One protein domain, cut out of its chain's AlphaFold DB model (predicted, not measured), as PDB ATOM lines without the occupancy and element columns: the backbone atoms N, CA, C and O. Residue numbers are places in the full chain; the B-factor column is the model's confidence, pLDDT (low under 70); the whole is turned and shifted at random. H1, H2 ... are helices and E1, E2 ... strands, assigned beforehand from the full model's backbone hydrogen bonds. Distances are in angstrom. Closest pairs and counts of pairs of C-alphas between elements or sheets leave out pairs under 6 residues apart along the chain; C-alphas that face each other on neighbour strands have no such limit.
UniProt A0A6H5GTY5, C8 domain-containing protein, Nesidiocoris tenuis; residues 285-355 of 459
ATOM      1  N   SER A 285     -15.081  47.360  36.843       67.56
ATOM      2  CA  SER A 285     -15.944  47.195  35.664       67.56
ATOM      3  C   SER A 285     -15.170  46.988  34.359       67.56
ATOM      4  O   SER A 285     -15.654  46.289  33.475       67.56
ATOM      5  N   ALA A 286     -13.962  47.549  34.244       78.62
ATOM      6  CA  ALA A 286     -13.097  47.343  33.082       78.62
ATOM      7  C   ALA A 286     -12.610  45.883  32.986       78.62
ATOM      8  O   ALA A 286     -12.508  45.323  31.899       78.62
ATOM      9  N   CYS A 287     -12.399  45.230  34.133       87.50
ATOM     10  CA  CYS A 287     -12.030  43.818  34.217       87.50
ATOM     11  C   CYS A 287     -13.235  42.846  34.246       87.50
ATOM     12  O   CYS A 287     -13.122  41.768  34.834       87.50
ATOM     13  N   ASP A 288     -14.383  43.165  33.628       87.50
ATOM     14  CA  ASP A 288     -15.433  42.152  33.428       87.50
ATOM     15  C   ASP A 288     -14.989  41.132  32.366       87.50
ATOM     16  O   ASP A 288     -14.808  41.456  31.191       87.50
ATOM     17  N   VAL A 289     -14.851  39.868  32.776       88.44
ATOM     18  CA  VAL A 289     -14.472  38.736  31.917       88.44
ATOM     19  C   VAL A 289     -15.455  38.497  30.760       88.44
ATOM     20  O   VAL A 289     -15.076  37.886  29.761       88.44
ATOM     21  N   ARG A 290     -16.690  39.020  30.829       86.69
ATOM     22  CA  ARG A 290     -17.643  39.008  29.700       86.69
ATOM     23  C   ARG A 290     -17.099  39.715  28.455       86.69
ATOM     24  O   ARG A 290     -17.429  39.295  27.349       86.69
ATOM     25  N   SER A 291     -16.232  40.719  28.618       86.12
ATOM     26  CA  SER A 291     -15.565  41.418  27.504       86.12
ATOM     27  C   SER A 291     -14.797  40.469  26.573       86.12
ATOM     28  O   SER A 291     -14.797  40.662  25.358       86.12
ATOM     29  N   LEU A 292     -14.227  39.385  27.113       86.50
ATOM     30  CA  LEU A 292     -13.503  38.365  26.349       86.50
ATOM     31  C   LEU A 292     -14.405  37.509  25.440       86.50
ATOM     32  O   LEU A 292     -13.885  36.718  24.654       86.50
ATOM     33  N   SER A 293     -15.737  37.631  25.541       86.81
ATOM     34  CA  SER A 293     -16.721  36.915  24.706       86.81
ATOM     35  C   SER A 293     -16.549  35.381  24.689       86.81
ATOM     36  O   SER A 293     -16.810  34.711  23.689       86.81
ATOM     37  N   PHE A 294     -16.079  34.807  25.803       90.75
ATOM     38  CA  PHE A 294     -15.748  33.386  25.918       90.75
ATOM     39  C   PHE A 294     -16.998  32.497  26.052       90.75
ATOM     40  O   PHE A 294     -17.782  32.649  26.986       90.75
ATOM     41  N   ASN A 295     -17.152  31.514  25.159       86.62
ATOM     42  CA  ASN A 295     -18.307  30.607  25.102       86.62
ATOM     43  C   ASN A 295     -18.151  29.345  25.980       86.62
ATOM     44  O   ASN A 295     -18.463  28.236  25.545       86.62
ATOM     45  N   GLY A 296     -17.637  29.495  27.202       87.31
ATOM     46  CA  GLY A 296     -17.374  28.382  28.117       87.31
ATOM     47  C   GLY A 296     -17.353  28.789  29.591       87.31
ATOM     48  O   GLY A 296     -17.676  29.917  29.957       87.31
ATOM     49  N   ASN A 297     -16.942  27.858  30.452       89.00
ATOM     50  CA  ASN A 297     -16.914  28.044  31.901       89.00
ATOM     51  C   ASN A 297     -15.646  28.783  32.347       89.00
ATOM     52  O   ASN A 297     -14.538  28.410  31.967       89.00
ATOM     53  N   TYR A 298     -15.775  29.776  33.222       91.75
ATOM     54  CA  TYR A 298     -14.634  30.509  33.775       91.75
ATOM     55  C   TYR A 298     -14.649  30.535  35.303       91.75
ATOM     56  O   TYR A 298     -15.702  30.478  35.940       91.75
ATOM     57  N   LYS A 299     -13.462  30.640  35.904       93.50
ATOM     58  CA  LYS A 299     -13.291  30.975  37.323       93.50
ATOM     59  C   LYS A 299     -12.271  32.092  37.449       93.50
ATOM     60  O   LYS A 299     -11.120  31.898  37.070       93.50
ATOM     61  N   CYS A 300     -12.693  33.230  37.986       92.50
ATOM     62  CA  CYS A 300     -11.810  34.356  38.256       92.50
ATOM     63  C   CYS A 300     -11.497  34.453  39.750       92.50
ATOM     64  O   CYS A 300     -12.391  34.286  40.579       92.50
ATOM     65  N   ASN A 301     -10.241  34.740  40.080       93.38
ATOM     66  CA  ASN A 301      -9.782  35.057  41.427       93.38
ATOM     67  C   ASN A 301      -8.958  36.349  41.384       93.38
ATOM     68  O   ASN A 301      -8.245  36.595  40.414       93.38
ATOM     69  N   SER A 302      -9.036  37.180  42.422       89.56
ATOM     70  CA  SER A 302      -8.151  38.345  42.528       89.56
ATOM     71  C   SER A 302      -6.879  37.968  43.284       89.56
ATOM     72  O   SER A 302      -6.922  37.165  44.217       89.56
ATOM     73  N   ASN A 303      -5.744  38.535  42.875       86.25
ATOM     74  CA  ASN A 303      -4.477  38.367  43.586       86.25
ATOM     75  C   ASN A 303      -4.572  38.970  45.008       86.25
ATOM     76  O   ASN A 303      -5.376  39.872  45.242       86.25
ATOM     77  N   SER A 304      -3.736  38.524  45.951       82.25
ATOM     78  CA  SER A 304      -3.778  38.910  47.374       82.25
ATOM     79  C   SER A 304      -3.815  40.427  47.608       82.25
ATOM     80  O   SER A 304      -4.546  40.905  48.475       82.25
ATOM     81  N   ASN A 305      -3.088  41.195  46.790       82.56
ATOM     82  CA  ASN A 305      -3.023  42.659  46.865       82.56
ATOM     83  C   ASN A 305      -4.256  43.377  46.272       82.56
ATOM     84  O   ASN A 305      -4.385  44.592  46.408       82.56
ATOM     85  N   LYS A 306      -5.150  42.647  45.587       79.50
ATOM     86  CA  LYS A 306      -6.291  43.166  44.805       79.50
ATOM     87  C   LYS A 306      -5.881  44.132  43.681       79.50
ATOM     88  O   LYS A 306      -6.616  45.052  43.338       79.50
ATOM     89  N   GLU A 307      -4.702  43.905  43.097       84.56
ATOM     90  CA  GLU A 307      -4.131  44.682  41.979       84.56
ATOM     91  C   GLU A 307      -4.459  44.080  40.599       84.56
ATOM     92  O   GLU A 307      -4.445  44.782  39.587       84.56
ATOM     93  N   SER A 308      -4.818  42.794  40.554       87.50
ATOM     94  CA  SER A 308      -5.209  42.087  39.335       87.50
ATOM     95  C   SER A 308      -6.334  41.073  39.562       87.50
ATOM     96  O   SER A 308      -6.582  40.620  40.688       87.50
ATOM     97  N   LEU A 309      -6.999  40.709  38.464       90.56
ATOM     98  CA  LEU A 309      -7.978  39.630  38.362       90.56
ATOM     99  C   LEU A 309      -7.446  38.560  37.401       90.56
ATOM    100  O   LEU A 309      -7.264  38.834  36.216       90.56
ATOM    101  N   GLU A 310      -7.209  37.350  37.896       93.50
ATOM    102  CA  GLU A 310      -6.802  36.190  37.103       93.50
ATOM    103  C   GLU A 310      -8.023  35.310  36.813       93.50
ATOM    104  O   GLU A 310      -8.649  34.777  37.728       93.50
ATOM    105  N   CYS A 311      -8.364  35.150  35.536       93.38
ATOM    106  CA  CYS A 311      -9.480  34.348  35.052       93.38
ATOM    107  C   CYS A 311      -8.987  33.088  34.334       93.38
ATOM    108  O   CYS A 311      -8.347  33.154  33.285       93.38
ATOM    109  N   VAL A 312      -9.344  31.928  34.885       92.75
ATOM    110  CA  VAL A 312      -9.066  30.601  34.331       92.75
ATOM    111  C   VAL A 312     -10.271  30.148  33.505       92.75
ATOM    112  O   VAL A 312     -11.312  29.778  34.053       92.75
ATOM    113  N   LEU A 313     -10.129  30.190  32.182       91.94
ATOM    114  CA  LEU A 313     -11.134  29.788  31.195       91.94
ATOM    115  C   LEU A 313     -11.016  28.287  30.875       91.94
ATOM    116  O   LEU A 313      -9.909  27.768  30.704       91.94
ATOM    117  N   ARG A 314     -12.153  27.590  30.774       90.19
ATOM    118  CA  ARG A 314     -12.266  26.145  30.501       90.19
ATOM    119  C   ARG A 314     -13.461  25.843  29.603       90.19
ATOM    120  O   ARG A 314     -14.539  26.409  29.772       90.19
ATOM    121  N   CYS A 315     -13.293  24.908  28.677       87.50
ATOM    122  CA  CYS A 315     -14.416  24.431  27.879       87.50
ATOM    123  C   CYS A 315     -15.282  23.427  28.667       87.50
ATOM    124  O   CYS A 315     -14.766  22.770  29.574       87.50
ATOM    125  N   PRO A 316     -16.588  23.315  28.359       80.88
ATOM    126  CA  PRO A 316     -17.434  22.224  28.845       80.88
ATOM    127  C   PRO A 316     -16.940  20.845  28.383       80.88
ATOM    128  O   PRO A 316     -16.203  20.734  27.398       80.88
ATOM    129  N   ASP A 317     -17.392  19.786  29.055       78.38
ATOM    130  CA  ASP A 317     -17.087  18.410  28.661       78.38
ATOM    131  C   ASP A 317     -17.535  18.118  27.216       78.38
ATOM    132  O   ASP A 317     -18.586  18.565  26.758       78.38
ATOM    133  N   GLY A 318     -16.704  17.388  26.468       70.25
ATOM    134  CA  GLY A 318     -16.908  17.145  25.033       70.25
ATOM    135  C   GLY A 318     -16.450  18.285  24.108       70.25
ATOM    136  O   GLY A 318     -16.419  18.094  22.889       70.25
ATOM    137  N   MET A 319     -16.029  19.434  24.647       78.69
ATOM    138  CA  MET A 319     -15.414  20.534  23.896       78.69
ATOM    139  C   MET A 319     -13.900  20.652  24.162       78.69
ATOM    140  O   MET A 319     -13.365  20.136  25.140       78.69
ATOM    141  N   LYS A 320     -13.201  21.343  23.260       82.75
ATOM    142  CA  LYS A 320     -11.782  21.723  23.326       82.75
ATOM    143  C   LYS A 320     -11.630  23.196  22.944       82.75
ATOM    144  O   LYS A 320     -12.517  23.776  22.320       82.75
ATOM    145  N   MET A 321     -10.480  23.791  23.241       86.94
ATOM    146  CA  MET A 321     -10.141  25.119  22.719       86.94
ATOM    147  C   MET A 321      -9.780  25.048  21.231       86.94
ATOM    148  O   MET A 321      -9.076  24.132  20.795       86.94
ATOM    149  N   ALA A 322     -10.239  26.028  20.452       79.19
ATOM    150  CA  ALA A 322      -9.855  26.191  19.055       79.19
ATOM    151  C   ALA A 322      -8.321  26.260  18.905       79.19
ATOM    152  O   ALA A 322      -7.625  26.834  19.740       79.19
ATOM    153  N   GLY A 323      -7.792  25.634  17.850       69.31
ATOM    154  CA  GLY A 323      -6.349  25.533  17.598       69.31
ATOM    155  C   GLY A 323      -5.590  24.502  18.448       69.31
ATOM    156  O   GLY A 323      -4.428  24.236  18.147       69.31
ATOM    157  N   LYS A 324      -6.209  23.882  19.466       67.44
ATOM    158  CA  LYS A 324      -5.559  22.863  20.313       67.44
ATOM    159  C   LYS A 324      -5.896  21.425  19.900       67.44
ATOM    160  O   LYS A 324      -6.912  21.152  19.258       67.44
ATOM    161  N   SER A 325      -5.016  20.487  20.267       54.72
ATOM    162  CA  SER A 325      -5.173  19.061  19.944       54.72
ATOM    163  C   SER A 325      -6.347  18.418  20.700       54.72
ATOM    164  O   SER A 325      -6.796  18.924  21.725       54.72
ATOM    165  N   ALA A 326      -6.838  17.263  20.242       49.00
ATOM    166  CA  ALA A 326      -7.921  16.553  20.933       49.00
ATOM    167  C   ALA A 326      -7.522  15.979  22.313       49.00
ATOM    168  O   ALA A 326      -8.402  15.617  23.088       49.00
ATOM    169  N   ALA A 327      -6.224  15.925  22.639       46.00
ATOM    170  CA  ALA A 327      -5.731  15.552  23.968       46.00
ATOM    171  C   ALA A 327      -5.761  16.724  24.977       46.00
ATOM    172  O   ALA A 327      -5.545  16.514  26.166       46.00
ATOM    173  N   ALA A 328      -6.051  17.947  24.519       49.38
ATOM    174  CA  ALA A 328      -6.016  19.179  25.307       49.38
ATOM    175  C   ALA A 328      -7.305  19.469  26.107       49.38
ATOM    176  O   ALA A 328      -7.553  20.618  26.470       49.38
ATOM    177  N   SER A 329      -8.164  18.479  26.372       49.31
ATOM    178  CA  SER A 329      -9.446  18.700  27.076       49.31
ATOM    179  C   SER A 329      -9.280  19.172  28.528       49.31
ATOM    180  O   SER A 329     -10.182  19.794  29.080       49.31
ATOM    181  N   THR A 330      -8.118  18.930  29.138       56.06
ATOM    182  CA  THR A 330      -7.734  19.443  30.463       56.06
ATOM    183  C   THR A 330      -7.060  20.820  30.425       56.06
ATOM    184  O   THR A 330      -6.855  21.424  31.481       56.06
ATOM    185  N   GLU A 331      -6.711  21.349  29.247       67.00
ATOM    186  CA  GLU A 331      -6.016  22.632  29.145       67.00
ATOM    187  C   GLU A 331      -6.948  23.807  29.468       67.00
ATOM    188  O   GLU A 331      -7.963  24.040  28.814       67.00
ATOM    189  N   SER A 332      -6.562  24.588  30.477       80.94
ATOM    190  CA  SER A 332      -7.188  25.871  30.807       80.94
ATOM    191  C   SER A 332      -6.446  27.026  30.114       80.94
ATOM    192  O   SER A 332      -5.247  26.922  29.859       80.94
ATOM    193  N   SER A 333      -7.133  28.134  29.828       86.06
ATOM    194  CA  SER A 333      -6.530  29.375  29.314       86.06
ATOM    195  C   SER A 333      -6.579  30.414  30.426       86.06
ATOM    196  O   SER A 333      -7.649  30.650  30.981       86.06
ATOM    197  N   VAL A 334      -5.439  31.001  30.789       91.81
ATOM    198  CA  VAL A 334      -5.345  31.986  31.876       91.81
ATOM    199  C   VAL A 334      -5.281  33.387  31.277       91.81
ATOM    200  O   VAL A 334      -4.454  33.650  30.408       91.81
ATOM    201  N   HIS A 335      -6.162  34.273  31.740       91.69
ATOM    202  CA  HIS A 335      -6.234  35.673  31.331       91.69
ATOM    203  C   HIS A 335      -6.136  36.563  32.571       91.69
ATOM    204  O   HIS A 335      -6.932  36.410  33.496       91.69
ATOM    205  N   VAL A 336      -5.193  37.503  32.593       93.00
ATOM    206  CA  VAL A 336      -4.975  38.404  33.735       93.00
ATOM    207  C   VAL A 336      -5.353  39.829  33.350       93.00
ATOM    208  O   VAL A 336      -4.762  40.392  32.431       93.00
ATOM    209  N   CYS A 337      -6.309  40.429  34.057       93.19
ATOM    210  CA  CYS A 337      -6.590  41.860  33.970       93.19
ATOM    211  C   CYS A 337      -5.849  42.607  35.082       93.19
ATOM    212  O   CYS A 337      -6.004  42.278  36.258       93.19
ATOM    213  N   SER A 338      -5.056  43.617  34.722       89.75
ATOM    214  CA  SER A 338      -4.520  44.583  35.692       89.75
ATOM    215  C   SER A 338      -5.580  45.642  35.970       89.75
ATOM    216  O   SER A 338      -6.022  46.318  35.039       89.75
ATOM    217  N   TYR A 339      -5.950  45.850  37.237       86.19
ATOM    218  CA  TYR A 339      -6.916  46.891  37.602       86.19
ATOM    219  C   TYR A 339      -6.396  48.314  37.333       86.19
ATOM    220  O   TYR A 339      -7.203  49.234  37.248       86.19
ATOM    221  N   ALA A 340      -5.083  48.504  37.156       84.19
ATOM    222  CA  ALA A 340      -4.504  49.782  36.736       84.19
ATOM    223  C   ALA A 340      -4.634  50.040  35.221       84.19
ATOM    224  O   ALA A 340      -4.677  51.194  34.807       84.19
ATOM    225  N   ASN A 341      -4.723  48.982  34.401       84.25
ATOM    226  CA  ASN A 341      -4.753  49.080  32.935       84.25
ATOM    227  C   ASN A 341      -6.137  48.750  32.341       84.25
ATOM    228  O   ASN A 341      -6.337  48.907  31.138       84.25
ATOM    229  N   GLY A 342      -7.065  48.213  33.144       85.38
ATOM    230  CA  GLY A 342      -8.433  47.868  32.734       85.38
ATOM    231  C   GLY A 342      -8.540  46.855  31.585       85.38
ATOM    232  O   GLY A 342      -9.578  46.782  30.942       85.38
ATOM    233  N   THR A 343      -7.468  46.111  31.296       86.38
ATOM    234  CA  THR A 343      -7.326  45.292  30.082       86.38
ATOM    235  C   THR A 343      -6.805  43.900  30.433       86.38
ATOM    236  O   THR A 343      -5.847  43.773  31.200       86.38
ATOM    237  N   PHE A 344      -7.421  42.858  29.861       90.88
ATOM    238  CA  PHE A 344      -6.977  41.466  29.985       90.88
ATOM    239  C   PHE A 344      -5.778  41.152  29.082       90.88
ATOM    240  O   PHE A 344      -5.739  41.543  27.916       90.88
ATOM    241  N   TYR A 345      -4.845  40.353  29.599       90.00
ATOM    242  CA  TYR A 345      -3.731  39.776  28.852       90.00
ATOM    243  C   TYR A 345      -3.734  38.240  28.991       90.00
ATOM    244  O   TYR A 345      -3.715  37.745  30.121       90.00
ATOM    245  N   PRO A 346      -3.757  37.475  27.878       89.06
ATOM    246  CA  PRO A 346      -3.939  37.950  26.503       89.06
ATOM    247  C   PRO A 346      -5.346  38.560  26.278       89.06
ATOM    248  O   PRO A 346      -6.294  38.168  26.960       89.06
ATOM    249  N   PRO A 347      -5.506  39.501  25.326       85.31
ATOM    250  CA  PRO A 347      -6.757  40.250  25.142       85.31
ATOM    251  C   PRO A 347      -7.853  39.488  24.378       85.31
ATOM    252  O   PRO A 347      -8.997  39.928  24.357       85.31
ATOM    253  N   VAL A 348      -7.527  38.356  23.746       85.44
ATOM    254  CA  VAL A 348      -8.470  37.536  22.967       85.44
ATOM    255  C   VAL A 348      -8.551  36.143  23.580       85.44
ATOM    256  O   VAL A 348      -7.537  35.449  23.661       85.44
ATOM    257  N   ALA A 349      -9.743  35.723  24.009       86.75
ATOM    258  CA  ALA A 349      -9.971  34.374  24.523       86.75
ATOM    259  C   ALA A 349     -10.149  33.339  23.394       86.75
ATOM    260  O   ALA A 349     -10.753  33.641  22.361       86.75
ATOM    261  N   PRO A 350      -9.664  32.095  23.575       87.81
ATOM    262  CA  PRO A 350      -9.892  31.024  22.612       87.81
ATOM    263  C   PRO A 350     -11.360  30.584  22.641       87.81
ATOM    264  O   PRO A 350     -11.916  30.347  23.710       87.81
ATOM    265  N   ARG A 351     -11.991  30.398  21.477       86.75
ATOM    266  CA  ARG A 351     -13.352  29.837  21.410       86.75
ATOM    267  C   ARG A 351     -13.341  28.343  21.737       86.75
ATOM    268  O   ARG A 351     -12.451  27.612  21.294       86.75
ATOM    269  N   CYS A 352     -14.350  27.879  22.464       86.19
ATOM    270  CA  CYS A 352     -14.618  26.457  22.644       86.19
ATOM    271  C   CYS A 352     -15.329  25.892  21.410       86.19
ATOM    272  O   CYS A 352     -16.299  26.474  20.922       86.19
ATOM    273  N   VAL A 353     -14.832  24.760  20.919       81.62
ATOM    274  CA  VAL A 353     -15.350  23.995  19.774       81.62
ATOM    275  C   VAL A 353     -15.451  22.524  20.172       81.62
ATOM    276  O   VAL A 353     -14.746  22.089  21.081       81.62
ATOM    277  N   PHE A 354     -16.290  21.720  19.522       77.50
ATOM    278  CA  PHE A 354     -16.397  20.299  19.879       77.50
ATOM    279  C   PHE A 354     -15.062  19.554  19.696       77.50
ATOM    280  O   PHE A 354     -14.303  19.802  18.751       77.50
ATOM    281  N   ALA A 355     -14.743  18.653  20.631       63.59
ATOM    282  CA  ALA A 355     -13.456  17.953  20.663       63.59
ATOM    283  C   ALA A 355     -13.222  17.136  19.380       63.59
ATOM    284  O   ALA A 355     -12.110  17.111  18.837       63.59
TER     285      ALA A 355
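Overview. This is residues 285 to 355 of the 459 residues of the protein "C8 domain-containing protein" of Nesidiocoris tenuis (UniProt A0A6H5GTY5). This is a long, strongly twisted sheet of four strands, E1, E2, E4 and E5, with the short helix H1 over one face and a small two-strand sheet, E3 and E6, at one end of the length. The 71 printed residues hold one named helix and six named strands, in the order H1 E1 E2 E3 E4 E5 E6. The large sheet has the order E1 - E2 - E4 - E5, and both sheets are antiparallel. The class is mostly strand, with 32 residues, under half, in named elements. The whole is compact by its radius of gyration of the C-alphas, 12.6 A, yet elongated, spanning 37 by 21 by 15 A.

Along the chain. Find C-alpha 289 at (-14.472, 38.736, 31.917), where H1, residues 289 to 292, begins. E1, residues 297 to 302, runs 17.2 A, and E2, residues 308 to 314, runs 19.5 A from C-alpha 308 at (-5.209, 42.087, 39.335). Next come E3, residues 319 to 321, and E4, residues 333 to 338, 16.6 A long. Then look for E5, residues 343 to 345, and E6, residues 352 to 354, ending at (-16.397, 20.299, 19.879).

Arrangement. H1 is on the large sheet at a height of 7.3 A; it is too short for an O i to N i+4 pair, but its one O i to N i+3 pair is within hydrogen-bond range. In the hairpin E1 and E2, look at N 301 and O 310, 2.8 A apart. Between E2 and E4, N 311 and O 335 are 2.8 A apart. In the hairpin E4 and E5, N 345 and O 336 are 2.8 A apart. Between E3 and E6, N 320 and O 353 are 2.8 A apart. E2 and E3 are only just apart, their closest C-alphas 8.1 A from each other.

Size, cuts and confidence. The C-alphas farthest apart, of Asn 305 and Phe 354, are 37.5 A from each other. The printed part has no cut, and E3 to E4 is the long link, with 11 residues. Confidence is under 70 at residue 285, residues 323 to 331 and residue 355.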